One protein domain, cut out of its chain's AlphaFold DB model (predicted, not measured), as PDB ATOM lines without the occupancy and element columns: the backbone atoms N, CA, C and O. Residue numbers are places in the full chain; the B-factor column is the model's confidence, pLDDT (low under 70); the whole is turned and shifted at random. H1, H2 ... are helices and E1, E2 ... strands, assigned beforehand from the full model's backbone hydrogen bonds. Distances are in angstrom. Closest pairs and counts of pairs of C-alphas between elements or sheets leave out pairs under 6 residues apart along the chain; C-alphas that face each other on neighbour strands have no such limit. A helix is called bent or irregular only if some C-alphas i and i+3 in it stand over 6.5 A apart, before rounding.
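AT A GLANCE: This is residues 6 to 107 of the 391 residues of the protein "Methyltransferase domain-containing protein" of Candidatus Bathyarchaeota archaeon (UniProt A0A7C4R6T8). A small curled sheet of four antiparallel strands, E1 to E4, has the helix H1 packed along one face; beyond one end of this two-layered body H2 meets the end of H1 in a corner, and H3 lies farther out, making a loose helical end. The printed part has 102 residues, with four named strands followed by three named helices, E1 E2 E3 E4 H1 H2 H3. The sheet's order is E1 E2 E3 E4, antiparallel throughout, and the class is mixed, helices and strands. The whole is compact, with a radius of gyration of the C-alphas of 13.9 A, yet elongated in outline, spanning 40 by 24 by 22 A.

IN THESE COORDINATES: The strands are E1, residues 20 to 24, 12.7 A from first to last C-alpha; E2, residues 36 to 40, 13.4 A; E3, residues 46 to 50, 13.4 A; and E4, residues 53 to 56, 9.5 A. E1 begins at C-alpha 20, (-2.618, -62.918, -171.497). H1, residues 63 to 74, is 16.6 A long and begins at C-alpha 63, (-12.987, -58.256, -171.378). H2, residues 78 to 88, is 15.5 A long and irregular: C-alphas 79 and 82 are 7.0 A apart. H3, residues 97 to 106, is 14.3 A long and ends at C-alpha 106, (-3.885, -49.103, -143.531).

HOW THE PARTS SIT: The strands form a meander, each the antiparallel neighbour of the one before, and E1 and E4 are the edge strands. In the hairpin E1 and E2, N 23 and O 37 are 2.8 A apart, within hydrogen-bond range. In the hairpin E2 and E3, N 49 and O 36 are 2.8 A apart, and in the hairpin E3 and E4, N 53 and O 50 are 3.0 A apart, both within that range. E3 pairs in a staggered way, with E2 over residues 46 to 49 and with E4 over residues 49 to 50. H1 is on the sheet at a height of 8.7 A, over E3 and only just over E2, on which 3 of its C-alphas fall. It runs along the strands, at 18 degrees to E3 on the local plane; the closest C-alphas of the two, those of Ser 46 and Ala 63, are 5.5 A apart. With residues 69 to 73 alone H1 touches H2, about perpendicular at 87 degrees, the closest C-alphas being those of Ile 73 and Thr 80, 6.1 A apart. H3 is close to H2 but not clearly touching, the closest C-alphas, those of Leu 84 and Phe 97, being 7.5 A apart. H2 and H3 are not on the sheet. Every O i to N i+4 pair is within hydrogen-bond range in H1 and H3, and 5 of 7 are in H2.

THE WHOLE: The C-alphas farthest apart, those of Arg 42 and Glu 107, are 40.8 A apart. The printed part has no cut. The link from E1 to E2, 11 residues, is long, and residues 6 to 19 hold no named element. The mean pLDDT of the printed part is 94.4; residues 91 to 93 are under 70.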
ATOM      1  N   GLY A   6       7.023 -59.306-164.917       91.44
ATOM      2  CA  GLY A   6       7.549 -60.593-164.480       91.44
ATOM      3  C   GLY A   6       6.481 -61.683-164.482       91.44
ATOM      4  O   GLY A   6       6.616 -62.656-165.223       91.44
ATOM      5  N   LEU A   7       5.388 -61.516-163.734       96.88
ATOM      6  CA  LEU A   7       4.341 -62.523-163.567       96.88
ATOM      7  C   LEU A   7       3.668 -62.879-164.898       96.88
ATOM      8  O   LEU A   7       3.437 -64.060-165.178       96.88
ATOM      9  N   LEU A   8       3.409 -61.891-165.763       96.88
ATOM     10  CA  LEU A   8       2.808 -62.120-167.086       96.88
ATOM     11  C   LEU A   8       3.621 -63.091-167.950       96.88
ATOM     12  O   LEU A   8       3.045 -63.862-168.725       96.88
ATOM     13  N   ASN A   9       4.945 -63.120-167.785       96.75
ATOM     14  CA  ASN A   9       5.813 -64.031-168.527       96.75
ATOM     15  C   ASN A   9       5.593 -65.503-168.152       96.75
ATOM     16  O   ASN A   9       5.892 -66.389-168.961       96.75
ATOM     17  N   PHE A  10       5.020 -65.774-166.977       97.94
ATOM     18  CA  PHE A  10       4.704 -67.119-166.504       97.94
ATOM     19  C   PHE A  10       3.296 -67.573-166.881       97.94
ATOM     20  O   PHE A  10       3.072 -68.778-166.968       97.94
ATOM     21  N   LEU A  11       2.356 -66.659-167.126       98.31
ATOM     22  CA  LEU A  11       0.944 -67.004-167.303       98.31
ATOM     23  C   LEU A  11       0.605 -67.507-168.715       98.31
ATOM     24  O   LEU A  11       1.149 -67.050-169.721       98.31
ATOM     25  N   GLN A  12      -0.361 -68.424-168.801       98.06
ATOM     26  CA  GLN A  12      -1.024 -68.813-170.051       98.06
ATOM     27  C   GLN A  12      -2.484 -69.199-169.803       98.06
ATOM     28  O   GLN A  12      -2.833 -69.687-168.729       98.06
ATOM     29  N   CYS A  13      -3.334 -69.060-170.819       98.44
ATOM     30  CA  CYS A  13      -4.725 -69.489-170.727       98.44
ATOM     31  C   CYS A  13      -4.816 -71.018-170.584       98.44
ATOM     32  O   CYS A  13      -4.366 -71.730-171.487       98.44
ATOM     33  N   PRO A  14      -5.446 -71.558-169.526       97.12
ATOM     34  CA  PRO A  14      -5.524 -73.006-169.331       97.12
ATOM     35  C   PRO A  14      -6.384 -73.711-170.391       97.12
ATOM     36  O   PRO A  14      -6.234 -74.908-170.603       97.12
ATOM     37  N   SER A  15      -7.263 -72.985-171.094       97.12
ATOM     38  CA  SER A  15      -8.156 -73.570-172.104       97.12
ATOM     39  C   SER A  15      -7.550 -73.670-173.504       97.12
ATOM     40  O   SER A  15      -7.894 -74.581-174.248       97.12
ATOM     41  N   CYS A  16      -6.703 -72.716-173.907       97.88
ATOM     42  CA  CYS A  16      -6.179 -72.655-175.280       97.88
ATOM     43  C   CYS A  16      -4.676 -72.354-175.371       97.88
ATOM     44  O   CYS A  16      -4.144 -72.230-176.477       97.88
ATOM     45  N   HIS A  17      -4.000 -72.208-174.228       97.81
ATOM     46  CA  HIS A  17      -2.578 -71.874-174.100       97.81
ATOM     47  C   HIS A  17      -2.162 -70.541-174.748       97.81
ATOM     48  O   HIS A  17      -0.976 -70.313-174.961       97.81
ATOM     49  N   GLY A  18      -3.124 -69.663-175.060       98.06
ATOM     50  CA  GLY A  18      -2.844 -68.297-175.503       98.06
ATOM     51  C   GLY A  18      -2.260 -67.444-174.379       98.06
ATOM     52  O   GLY A  18      -2.445 -67.740-173.195       98.06
ATOM     53  N   GLU A  19      -1.565 -66.379-174.755       98.00
ATOM     54  CA  GLU A  19      -0.959 -65.448-173.807       98.00
ATOM     55  C   GLU A  19      -1.994 -64.451-173.292       98.00
ATOM     56  O   GLU A  19      -2.984 -64.151-173.967       98.00
ATOM     57  N   TYR A  20      -1.770 -63.944-172.084       98.25
ATOM     58  CA  TYR A  20      -2.618 -62.918-171.497       98.25
ATOM     59  C   TYR A  20      -2.064 -61.523-171.777       98.25
ATOM     60  O   TYR A  20      -0.860 -61.293-171.683       98.25
ATOM     61  N   LYS A  21      -2.964 -60.589-172.084       97.88
ATOM     62  CA  LYS A  21      -2.697 -59.148-172.058       97.88
ATOM     63  C   LYS A  21      -3.428 -58.534-170.873       97.88
ATOM     64  O   LYS A  21      -4.600 -58.847-170.670       97.88
ATOM     65  N   PHE A  22      -2.741 -57.689-170.113       97.62
ATOM     66  CA  PHE A  22      -3.323 -56.978-168.979       97.62
ATOM     67  C   PHE A  22      -3.898 -55.633-169.418       97.62
ATOM     68  O   PHE A  22      -3.240 -54.877-170.130       97.62
ATOM     69  N   TYR A  23      -5.117 -55.348-168.974       96.75
ATOM     70  CA  TYR A  23      -5.790 -54.068-169.128       96.75
ATOM     71  C   TYR A  23      -6.067 -53.536-167.729       96.75
ATOM     72  O   TYR A  23      -6.846 -54.133-166.981       96.75
ATOM     73  N   ASN A  24      -5.389 -52.450-167.372       95.19
ATOM     74  CA  ASN A  24      -5.574 -51.796-166.086       95.19
ATOM     75  C   ASN A  24      -6.949 -51.123-166.031       95.19
ATOM     76  O   ASN A  24      -7.411 -50.589-167.041       95.19
ATOM     77  N   VAL A  25      -7.575 -51.122-164.858       92.62
ATOM     78  CA  VAL A  25      -8.753 -50.287-164.606       92.62
ATOM     79  C   VAL A  25      -8.298 -49.049-163.860       92.62
ATOM     80  O   VAL A  25      -7.687 -49.145-162.797       92.62
ATOM     81  N   GLU A  26      -8.586 -47.879-164.424       89.94
ATOM     82  CA  GLU A  26      -8.406 -46.627-163.702       89.94
ATOM     83  C   GLU A  26      -9.405 -46.578-162.549       89.94
ATOM     84  O   GLU A  26     -10.615 -46.697-162.733       89.94
ATOM     85  N   THR A  27      -8.880 -46.443-161.340       86.62
ATOM     86  CA  THR A  27      -9.664 -46.340-160.115       86.62
ATOM     87  C   THR A  27      -9.071 -45.239-159.258       86.62
ATOM     88  O   THR A  27      -7.853 -45.104-159.162       86.62
ATOM     89  N   SER A  28      -9.931 -44.441-158.633       89.00
ATOM     90  CA  SER A  28      -9.511 -43.423-157.667       89.00
ATOM     91  C   SER A  28      -9.183 -44.017-156.293       89.00
ATOM     92  O   SER A  28      -8.736 -43.296-155.408       89.00
ATOM     93  N   LEU A  29      -9.459 -45.308-156.079       88.50
ATOM     94  CA  LEU A  29      -9.265 -45.982-154.802       88.50
ATOM     95  C   LEU A  29      -7.917 -46.711-154.782       88.50
ATOM     96  O   LEU A  29      -7.766 -47.762-155.405       88.50
ATOM     97  N   GLU A  30      -6.970 -46.206-153.990       90.56
ATOM     98  CA  GLU A  30      -5.628 -46.793-153.820       90.56
ATOM     99  C   GLU A  30      -5.664 -48.272-153.397       90.56
ATOM    100  O   GLU A  30      -4.820 -49.070-153.803       90.56
ATOM    101  N   ILE A  31      -6.689 -48.690-152.643       91.69
ATOM    102  CA  ILE A  31      -6.861 -50.089-152.215       91.69
ATOM    103  C   ILE A  31      -7.014 -51.075-153.386       91.69
ATOM    104  O   ILE A  31      -6.838 -52.276-153.182       91.69
ATOM    105  N   PHE A  32      -7.314 -50.582-154.591       92.44
ATOM    106  CA  PHE A  32      -7.436 -51.358-155.822       92.44
ATOM    107  C   PHE A  32      -6.299 -51.107-156.821       92.44
ATOM    108  O   PHE A  32      -6.380 -51.595-157.949       92.44
ATOM    109  N   GLU A  33      -5.223 -50.420-156.433       93.25
ATOM    110  CA  GLU A  33      -4.055 -50.234-157.298       93.25
ATOM    111  C   GLU A  33      -3.538 -51.583-157.843       93.25
ATOM    112  O   GLU A  33      -3.403 -52.571-157.113       93.25
ATOM    113  N   GLY A  34      -3.282 -51.641-159.155       93.69
ATOM    114  CA  GLY A  34      -2.865 -52.860-159.854       93.69
ATOM    115  C   GLY A  34      -4.001 -53.839-160.178       93.69
ATOM    116  O   GLY A  34      -3.731 -54.972-160.580       93.69
ATOM    117  N   SER A  35      -5.262 -53.445-159.993       96.88
ATOM    118  CA  SER A  35      -6.423 -54.240-160.405       96.88
ATOM    119  C   SER A  35      -6.774 -54.018-161.877       96.88
ATOM    120  O   SER A  35      -6.524 -52.964-162.456       96.88
ATOM    121  N   GLY A  36      -7.376 -55.023-162.504       97.25
ATOM    122  CA  GLY A  36      -7.747 -54.942-163.909       97.25
ATOM    123  C   GLY A  36      -8.208 -56.276-164.467       97.25
ATOM    124  O   GLY A  36      -8.733 -57.118-163.741       97.25
ATOM    125  N   VAL A  37      -8.001 -56.484-165.764       98.19
ATOM    126  CA  VAL A  37      -8.430 -57.702-166.461       98.19
ATOM    127  C   VAL A  37      -7.298 -58.271-167.302       98.19
ATOM    128  O   VAL A  37      -6.637 -57.560-168.057       98.19
ATOM    129  N   LEU A  38      -7.102 -59.585-167.209       98.44
ATOM    130  CA  LEU A  38      -6.257 -60.339-168.129       98.44
ATOM    131  C   LEU A  38      -7.123 -60.962-169.216       98.44
ATOM    132  O   LEU A  38      -8.000 -61.770-168.919       98.44
ATOM    133  N   VAL A  39      -6.837 -60.641-170.477       98.50
ATOM    134  CA  VAL A  39      -7.569 -61.147-171.648       98.50
ATOM    135  C   VAL A  39      -6.673 -62.085-172.437       98.50
ATOM    136  O   VAL A  39      -5.560 -61.717-172.824       98.50
ATOM    137  N   CYS A  40      -7.141 -63.305-172.690       98.56
ATOM    138  CA  CYS A  40      -6.416 -64.238-173.537       98.56
ATOM    139  C   CYS A  40      -6.441 -63.761-174.993       98.56
ATOM    140  O   CYS A  40      -7.507 -63.649-175.600       98.56
ATOM    141  N   ASN A  41      -5.266 -63.574-175.590       98.31
ATOM    142  CA  ASN A  41      -5.115 -63.109-176.969       98.31
ATOM    143  C   ASN A  41      -5.625 -64.095-178.038       98.31
ATOM    144  O   ASN A  41      -5.726 -63.719-179.202       98.31
ATOM    145  N   ARG A  42      -5.923 -65.345-177.660       98.25
ATOM    146  CA  ARG A  42      -6.344 -66.405-178.582       98.25
ATOM    147  C   ARG A  42      -7.838 -66.698-178.522       98.25
ATOM    148  O   ARG A  42      -8.459 -66.831-179.568       98.25
ATOM    149  N   CYS A  43      -8.413 -66.851-177.328       98.31
ATOM    150  CA  CYS A  43      -9.828 -67.212-177.176       98.31
ATOM    151  C   CYS A  43     -10.708 -66.093-176.607       98.31
ATOM    152  O   CYS A  43     -11.892 -66.332-176.393       98.31
ATOM    153  N   GLY A  44     -10.151 -64.916-176.301       98.25
ATOM    154  CA  GLY A  44     -10.888 -63.774-175.745       98.25
ATOM    155  C   GLY A  44     -11.341 -63.936-174.289       98.25
ATOM    156  O   GLY A  44     -11.698 -62.945-173.651       98.25
ATOM    157  N   ARG A  45     -11.275 -65.154-173.726       98.31
ATOM    158  CA  ARG A  45     -11.626 -65.398-172.323       98.31
ATOM    159  C   ARG A  45     -10.790 -64.532-171.403       98.31
ATOM    160  O   ARG A  45      -9.575 -64.402-171.586       98.31
ATOM    161  N   SER A  46     -11.459 -64.004-170.396       98.38
ATOM    162  CA  SER A  46     -10.899 -63.008-169.501       98.38
ATOM    163  C   SER A  46     -11.022 -63.439-168.048       98.38
ATOM    164  O   SER A  46     -11.914 -64.211-167.699       98.38
ATOM    165  N   ILE A  47     -10.114 -62.957-167.208       98.50
ATOM    166  CA  ILE A  47     -10.168 -63.107-165.751       98.50
ATOM    167  C   ILE A  47      -9.903 -61.752-165.108       98.50
ATOM    168  O   ILE A  47      -9.185 -60.923-165.675       98.50
ATOM    169  N   ILE A  48     -10.461 -61.537-163.923       98.38
ATOM    170  CA  ILE A  48     -10.178 -60.334-163.144       98.38
ATOM    171  C   ILE A  48      -8.845 -60.470-162.400       98.38
ATOM    172  O   ILE A  48      -8.376 -61.568-162.084       98.38
ATOM    173  N   VAL A  49      -8.249 -59.324-162.109       98.25
ATOM    174  CA  VAL A  49      -7.074 -59.153-161.261       98.25
ATOM    175  C   VAL A  49      -7.461 -58.182-160.158       98.25
ATOM    176  O   VAL A  49      -7.960 -57.096-160.449       98.25
ATOM    177  N   ILE A  50      -7.202 -58.549-158.906       97.19
ATOM    178  CA  ILE A  50      -7.410 -57.665-157.755       97.19
ATOM    179  C   ILE A  50      -6.065 -57.477-157.062       97.19
ATOM    180  O   ILE A  50      -5.441 -58.458-156.663       97.19
ATOM    181  N   LYS A  51      -5.616 -56.223-156.934       95.38
ATOM    182  CA  LYS A  51      -4.325 -55.856-156.323       95.38
ATOM    183  C   LYS A  51      -3.123 -56.607-156.913       95.38
ATOM    184  O   LYS A  51      -2.304 -57.156-156.182       95.38
ATOM    185  N   GLY A  52      -3.053 -56.703-158.238       96.56
ATOM    186  CA  GLY A  52      -1.973 -57.421-158.919       96.56
ATOM    187  C   GLY A  52      -2.050 -58.950-158.837       96.56
ATOM    188  O   GLY A  52      -1.189 -59.612-159.405       96.56
ATOM    189  N   ILE A  53      -3.076 -59.526-158.195       98.06
ATOM    190  CA  ILE A  53      -3.265 -60.978-158.065       98.06
ATOM    191  C   ILE A  53      -4.299 -61.451-159.099       98.06
ATOM    192  O   ILE A  53      -5.485 -61.120-158.977       98.06
ATOM    193  N   PRO A  54      -3.905 -62.239-160.115       98.44
ATOM    194  CA  PRO A  54      -4.838 -62.861-161.047       98.44
ATOM    195  C   PRO A  54      -5.748 -63.879-160.360       98.44
ATOM    196  O   PRO A  54      -5.269 -64.751-159.629       98.44
ATOM    197  N   ILE A  55      -7.050 -63.807-160.643       98.31
ATOM    198  CA  ILE A  55      -8.067 -64.673-160.039       98.31
ATOM    199  C   ILE A  55      -8.544 -65.720-161.046       98.31
ATOM    200  O   ILE A  55      -9.504 -65.519-161.788       98.31
ATOM    201  N   PHE A  56      -7.901 -66.888-161.042       98.00
ATOM    202  CA  PHE A  56      -8.301 -68.047-161.845       98.00
ATOM    203  C   PHE A  56      -9.365 -68.886-161.117       98.00
ATOM    204  O   PHE A  56      -9.176 -70.073-160.838       98.00
ATOM    205  N   HIS A  57     -10.486 -68.239-160.799       96.31
ATOM    206  CA  HIS A  57     -11.662 -68.867-160.194       96.31
ATOM    207  C   HIS A  57     -12.829 -68.951-161.184       96.31
ATOM    208  O   HIS A  57     -13.393 -70.023-161.387       96.31
ATOM    209  N   GLU A  58     -13.133 -67.840-161.859       95.94
ATOM    210  CA  GLU A  58     -14.192 -67.734-162.862       95.94
ATOM    211  C   GLU A  58     -13.636 -67.125-164.155       95.94
ATOM    212  O   GLU A  58     -12.821 -66.202-164.117       95.94
ATOM    213  N   PHE A  59     -14.058 -67.660-165.305       97.38
ATOM    214  CA  PHE A  59     -13.663 -67.156-166.621       97.38
ATOM    215  C   PHE A  59     -14.823 -66.414-167.270       97.38
ATOM    216  O   PHE A  59     -15.875 -66.992-167.540       97.38
ATOM    217  N   PHE A  60     -14.579 -65.161-167.618       98.06
ATOM    218  CA  PHE A  60     -15.509 -64.330-168.361       98.06
ATOM    219  C   PHE A  60     -15.352 -64.575-169.861       98.06
ATOM    220  O   PHE A  60     -14.266 -64.913-170.350       98.06
ATOM    221  N   LYS A  61     -16.450 -64.407-170.603       97.69
ATOM    222  CA  LYS A  61     -16.472 -64.611-172.060       97.69
ATOM    223  C   LYS A  61     -15.568 -63.618-172.794       97.69
ATOM    224  O   LYS A  61     -14.913 -64.006-173.756       97.69
ATOM    225  N   ASP A  62     -15.514 -62.386-172.304       97.75
ATOM    226  CA  ASP A  62     -14.804 -61.258-172.897       97.75
ATOM    227  C   ASP A  62     -14.354 -60.258-171.820       97.75
ATOM    228  O   ASP A  62     -14.695 -60.381-170.638       97.75
ATOM    229  N   ALA A  63     -13.556 -59.276-172.247       97.75
ATOM    230  CA  ALA A  63     -12.987 -58.256-171.378       97.75
ATOM    231  C   ALA A  63     -14.066 -57.366-170.748       97.75
ATOM    232  O   ALA A  63     -13.998 -57.088-169.558       97.75
ATOM    233  N   SER A  64     -15.077 -56.956-171.521       97.69
ATOM    234  CA  SER A  64     -16.149 -56.069-171.056       97.69
ATOM    235  C   SER A  64     -16.943 -56.690-169.909       97.69
ATOM    236  O   SER A  64     -17.204 -56.029-168.911       97.69
ATOM    237  N   SER A  65     -17.260 -57.981-170.004       97.81
ATOM    238  CA  SER A  65     -17.948 -58.723-168.944       97.81
ATOM    239  C   SER A  65     -17.116 -58.795-167.659       97.81
ATOM    240  O   SER A  65     -17.654 -58.603-166.570       97.81
ATOM    241  N   ALA A  66     -15.804 -59.033-167.778       97.88
ATOM    242  CA  ALA A  66     -14.894 -59.051-166.631       97.88
ATOM    243  C   ALA A  66     -14.739 -57.660-165.994       97.88
ATOM    244  O   ALA A  66     -14.757 -57.546-164.772       97.88
ATOM    245  N   MET A  67     -14.631 -56.608-166.815       97.12
ATOM    246  CA  MET A  67     -14.553 -55.219-166.353       97.12
ATOM    247  C   MET A  67     -15.817 -54.820-165.596       97.12
ATOM    248  O   MET A  67     -15.721 -54.333-164.476       97.12
ATOM    249  N   ASN A  68     -16.994 -55.101-166.161       97.00
ATOM    250  CA  ASN A  68     -18.269 -54.817-165.506       97.00
ATOM    251  C   ASN A  68     -18.369 -55.529-164.153       97.00
ATOM    252  O   ASN A  68     -18.772 -54.921-163.167       97.00
ATOM    253  N   PHE A  69     -17.967 -56.800-164.081       97.75
ATOM    254  CA  PHE A  69     -17.969 -57.536-162.820       97.75
ATOM    255  C   PHE A  69     -17.001 -56.941-161.787       97.75
ATOM    256  O   PHE A  69     -17.336 -56.846-160.609       97.75
ATOM    257  N   LEU A  70     -15.821 -56.497-162.221       96.88
ATOM    258  CA  LEU A  70     -14.861 -55.825-161.350       96.88
ATOM    259  C   LEU A  70     -15.398 -54.477-160.836       96.88
ATOM    260  O   LEU A  70     -15.252 -54.190-159.650       96.88
ATOM    261  N   SER A  71     -16.093 -53.699-161.673       95.88
ATOM    262  CA  SER A  71     -16.792 -52.478-161.246       95.88
ATOM    263  C   SER A  71     -17.867 -52.765-160.197       95.88
ATOM    264  O   SER A  71     -17.925 -52.070-159.190       95.88
ATOM    265  N   LEU A  72     -18.646 -53.843-160.355       96.44
ATOM    266  CA  LEU A  72     -19.626 -54.258-159.342       96.44
ATOM    267  C   LEU A  72     -18.971 -54.567-157.984       96.44
ATOM    268  O   LEU A  72     -19.559 -54.278-156.943       96.44
ATOM    269  N   ILE A  73     -17.750 -55.118-157.972       95.94
ATOM    270  CA  ILE A  73     -16.990 -55.308-156.725       95.94
ATOM    271  C   ILE A  73     -16.659 -53.943-156.107       95.94
ATOM    272  O   ILE A  73     -16.826 -53.771-154.902       95.94
ATOM    273  N   TYR A  74     -16.217 -52.968-156.907       94.62
ATOM    274  CA  TYR A  74     -15.864 -51.625-156.422       94.62
ATOM    275  C   TYR A  74     -17.068 -50.880-155.846       94.62
ATOM    276  O   TYR A  74     -16.959 -50.260-154.788       94.62
ATOM    277  N   ASP A  75     -18.223 -51.029-156.488       94.62
ATOM    278  CA  ASP A  75     -19.485 -50.409-156.086       94.62
ATOM    279  C   ASP A  75     -20.171 -51.139-154.917       94.62
ATOM    280  O   ASP A  75     -21.264 -50.758-154.494       94.62
ATOM    281  N   ARG A  76     -19.529 -52.177-154.356       95.06
ATOM    282  CA  ARG A  76     -20.059 -53.017-153.266       95.06
ATOM    283  C   ARG A  76     -21.397 -53.665-153.618       95.06
ATOM    284  O   ARG A  76     -22.268 -53.837-152.759       95.06
ATOM    285  N   ASP A  77     -21.575 -54.037-154.881       96.12
ATOM    286  CA  ASP A  77     -22.797 -54.692-155.316       96.12
ATOM    287  C   ASP A  77     -22.910 -56.084-154.669       96.12
ATOM    288  O   ASP A  77     -22.024 -56.939-154.784       96.12
ATOM    289  N   LYS A  78     -24.036 -56.327-153.988       95.25
ATOM    290  CA  LYS A  78     -24.306 -57.567-153.239       95.25
ATOM    291  C   LYS A  78     -24.328 -58.819-154.119       95.25
ATOM    292  O   LYS A  78     -24.155 -59.923-153.606       95.25
ATOM    293  N   SER A  79     -24.532 -58.680-155.429       96.50
ATOM    294  CA  SER A  79     -24.466 -59.801-156.373       96.50
ATOM    295  C   SER A  79     -23.070 -60.426-156.457       96.50
ATOM    296  O   SER A  79     -22.951 -61.599-156.804       96.50
ATOM    297  N   THR A  80     -22.018 -59.693-156.071       96.31
ATOM    298  CA  THR A  80     -20.633 -60.190-156.055       96.31
ATOM    299  C   THR A  80     -20.288 -60.982-154.792       96.31
ATOM    300  O   THR A  80     -19.309 -61.731-154.778       96.31
ATOM    301  N   SER A  81     -21.098 -60.883-153.730       93.75
ATOM    302  CA  SER A  81     -20.807 -61.521-152.441       93.75
ATOM    303  C   SER A  81     -20.602 -63.040-152.538       93.75
ATOM    304  O   SER A  81     -19.632 -63.519-151.950       93.75
ATOM    305  N   PRO A  82     -21.412 -63.827-153.282       93.88
ATOM    306  CA  PRO A  82     -21.178 -65.267-153.421       93.88
ATOM    307  C   PRO A  82     -19.798 -65.597-154.003       93.88
ATOM    308  O   PRO A  82     -19.113 -66.486-153.494       93.88
ATOM    309  N   PHE A  83     -19.363 -64.848-155.021       95.56
ATOM    310  CA  PHE A  83     -18.038 -64.998-155.617       95.56
ATOM    311  C   PHE A  83     -16.941 -64.662-154.601       95.56
ATOM    312  O   PHE A  83     -16.051 -65.479-154.366       95.56
ATOM    313  N   LEU A  84     -17.033 -63.512-153.928       95.31
ATOM    314  CA  LEU A  84     -16.042 -63.097-152.930       95.31
ATOM    315  C   LEU A  84     -15.950 -64.107-151.775       95.31
ATOM    316  O   LEU A  84     -14.856 -64.519-151.394       95.31
ATOM    317  N   HIS A  85     -17.083 -64.597-151.267       92.44
ATOM    318  CA  HIS A  85     -17.096 -65.651-150.251       92.44
ATOM    319  C   HIS A  85     -16.428 -66.942-150.735       92.44
ATOM    320  O   HIS A  85     -15.706 -67.580-149.964       92.44
ATOM    321  N   SER A  86     -16.629 -67.312-152.002       92.81
ATOM    322  CA  SER A  86     -16.066 -68.541-152.567       92.81
ATOM    323  C   SER A  86     -14.535 -68.529-152.643       92.81
ATOM    324  O   SER A  86     -13.923 -69.565-152.393       92.81
ATOM    325  N   ILE A  87     -13.911 -67.372-152.905       95.19
ATOM    326  CA  ILE A  87     -12.446 -67.246-153.016       95.19
ATOM    327  C   ILE A  87     -11.752 -66.955-151.681       95.19
ATOM    328  O   ILE A  87     -10.555 -67.197-151.525       95.19
ATOM    329  N   MET A  88     -12.486 -66.437-150.696       92.56
ATOM    330  CA  MET A  88     -11.923 -66.094-149.387       92.56
ATOM    331  C   MET A  88     -11.772 -67.315-148.467       92.56
ATOM    332  O   MET A  88     -10.921 -67.296-147.578       92.56
ATOM    333  N   HIS A  89     -12.575 -68.374-148.665       80.69
ATOM    334  CA  HIS A  89     -12.564 -69.672-147.955       80.69
ATOM    335  C   HIS A  89     -12.611 -69.656-146.412       80.69
ATOM    336  O   HIS A  89     -12.743 -70.712-145.790       80.69
ATOM    337  N   ARG A  90     -12.527 -68.496-145.761       71.06
ATOM    338  CA  ARG A  90     -12.779 -68.320-144.335       71.06
ATOM    339  C   ARG A  90     -14.124 -67.641-144.127       71.06
ATOM    340  O   ARG A  90     -14.492 -66.783-144.932       71.06
ATOM    341  N   PRO A  91     -14.817 -67.959-143.022       58.12
ATOM    342  CA  PRO A  91     -15.966 -67.193-142.590       58.12
ATOM    343  C   PRO A  91     -15.476 -65.814-142.138       58.12
ATOM    344  O   PRO A  91     -15.264 -65.549-140.959       58.12
ATOM    345  N   MET A  92     -15.287 -64.917-143.102       63.78
ATOM    346  CA  MET A  92     -15.309 -63.474-142.898       63.78
ATOM    347  C   MET A  92     -16.771 -63.036-142.758       63.78
ATOM    348  O   MET A  92     -17.186 -62.053-143.351       63.78
ATOM    349  N   GLU A  93     -17.577 -63.794-142.004       64.69
ATOM    350  CA  GLU A  93     -19.038 -63.640-141.897       64.69
ATOM    351  C   GLU A  93     -19.455 -62.262-141.355       64.69
ATOM    352  O   GLU A  93     -20.641 -61.943-141.314       64.69
ATOM    353  N   HIS A  94     -18.493 -61.432-140.942       78.06
ATOM    354  CA  HIS A  94     -18.724 -60.156-140.275       78.06
ATOM    355  C   HIS A  94     -17.912 -58.983-140.833       78.06
ATOM    356  O   HIS A  94     -17.967 -57.911-140.241       78.06
ATOM    357  N   ILE A  95     -17.121 -59.160-141.897       86.81
ATOM    358  CA  ILE A  95     -16.316 -58.062-142.455       86.81
ATOM    359  C   ILE A  95     -16.551 -57.994-143.955       86.81
ATOM    360  O   ILE A  95     -16.316 -58.972-144.667       86.81
ATOM    361  N   ASP A  96     -17.002 -56.829-144.413       92.50
ATOM    362  CA  ASP A  96     -17.150 -56.528-145.830       92.50
ATOM    363  C   ASP A  96     -15.796 -56.613-146.554       92.50
ATOM    364  O   ASP A  96     -14.738 -56.329-145.989       92.50
ATOM    365  N   PHE A  97     -15.806 -57.019-147.823       93.75
ATOM    366  CA  PHE A  97     -14.567 -57.215-148.570       93.75
ATOM    367  C   PHE A  97     -13.767 -55.915-148.741       93.75
ATOM    368  O   PHE A  97     -12.543 -55.941-148.602       93.75
ATOM    369  N   LEU A  98     -14.423 -54.773-148.979       93.56
ATOM    370  CA  LEU A  98     -13.722 -53.493-149.109       93.56
ATOM    371  C   LEU A  98     -13.218 -53.010-147.754       93.56
ATOM    372  O   LEU A  98     -12.094 -52.522-147.676       93.56
ATOM    373  N   GLU A  99     -14.000 -53.194-146.689       94.56
ATOM    374  CA  GLU A  99     -13.537 -52.923-145.321       94.56
ATOM    375  C   GLU A  99     -12.299 -53.751-144.965       94.56
ATOM    376  O   GLU A  99     -11.377 -53.250-144.320       94.56
ATOM    377  N   LEU A 100     -12.240 -55.009-145.410       94.12
ATOM    378  CA  LEU A 100     -11.058 -55.842-145.245       94.12
ATOM    379  C   LEU A 100      -9.865 -55.294-146.029       94.12
ATOM    380  O   LEU A 100      -8.782 -55.181-145.458       94.12
ATOM    381  N   LEU A 101     -10.029 -54.994-147.321       95.50
ATOM    382  CA  LEU A 101      -8.933 -54.481-148.149       95.50
ATOM    383  C   LEU A 101      -8.375 -53.172-147.593       95.50
ATOM    384  O   LEU A 101      -7.158 -53.005-147.522       95.50
ATOM    385  N   ASP A 102      -9.259 -52.283-147.159       95.81
ATOM    386  CA  ASP A 102      -8.917 -51.016-146.530       95.81
ATOM    387  C   ASP A 102      -8.214 -51.216-145.175       95.81
ATOM    388  O   ASP A 102      -7.182 -50.596-144.913       95.81
ATOM    389  N   PHE A 103      -8.680 -52.154-144.345       96.06
ATOM    390  CA  PHE A 103      -7.983 -52.524-143.111       96.06
ATOM    391  C   PHE A 103      -6.576 -53.078-143.388       96.06
ATOM    392  O   PHE A 103      -5.613 -52.655-142.755       96.06
ATOM    393  N   LEU A 104      -6.428 -53.998-144.349       95.44
ATOM    394  CA  LEU A 104      -5.127 -54.568-144.724       95.44
ATOM    395  C   LEU A 104      -4.178 -53.514-145.309       95.44
ATOM    396  O   LEU A 104      -2.966 -53.582-145.106       95.44
ATOM    397  N   HIS A 105      -4.717 -52.545-146.046       95.62
ATOM    398  CA  HIS A 105      -3.941 -51.449-146.606       95.62
ATOM    399  C   HIS A 105      -3.389 -50.537-145.497       95.62
ATOM    400  O   HIS A 105      -2.179 -50.320-145.451       95.62
ATOM    401  N   ARG A 106      -4.243 -50.088-144.568       97.06
ATOM    402  CA  ARG A 106      -3.885 -49.103-143.531       97.06
ATOM    403  C   ARG A 106      -3.061 -49.669-142.376       97.06
ATOM    404  O   ARG A 106      -2.185 -48.986-141.855       97.06
ATOM    405  N   GLU A 107      -3.340 -50.899-141.960       97.75
ATOM    406  CA  GLU A 107      -2.733 -51.476-140.760       97.75
ATOM    407  C   GLU A 107      -1.407 -52.177-141.040       97.75
ATOM    408  O   GLU A 107      -1.136 -52.614-142.159       97.75
TER     409      GLU A 107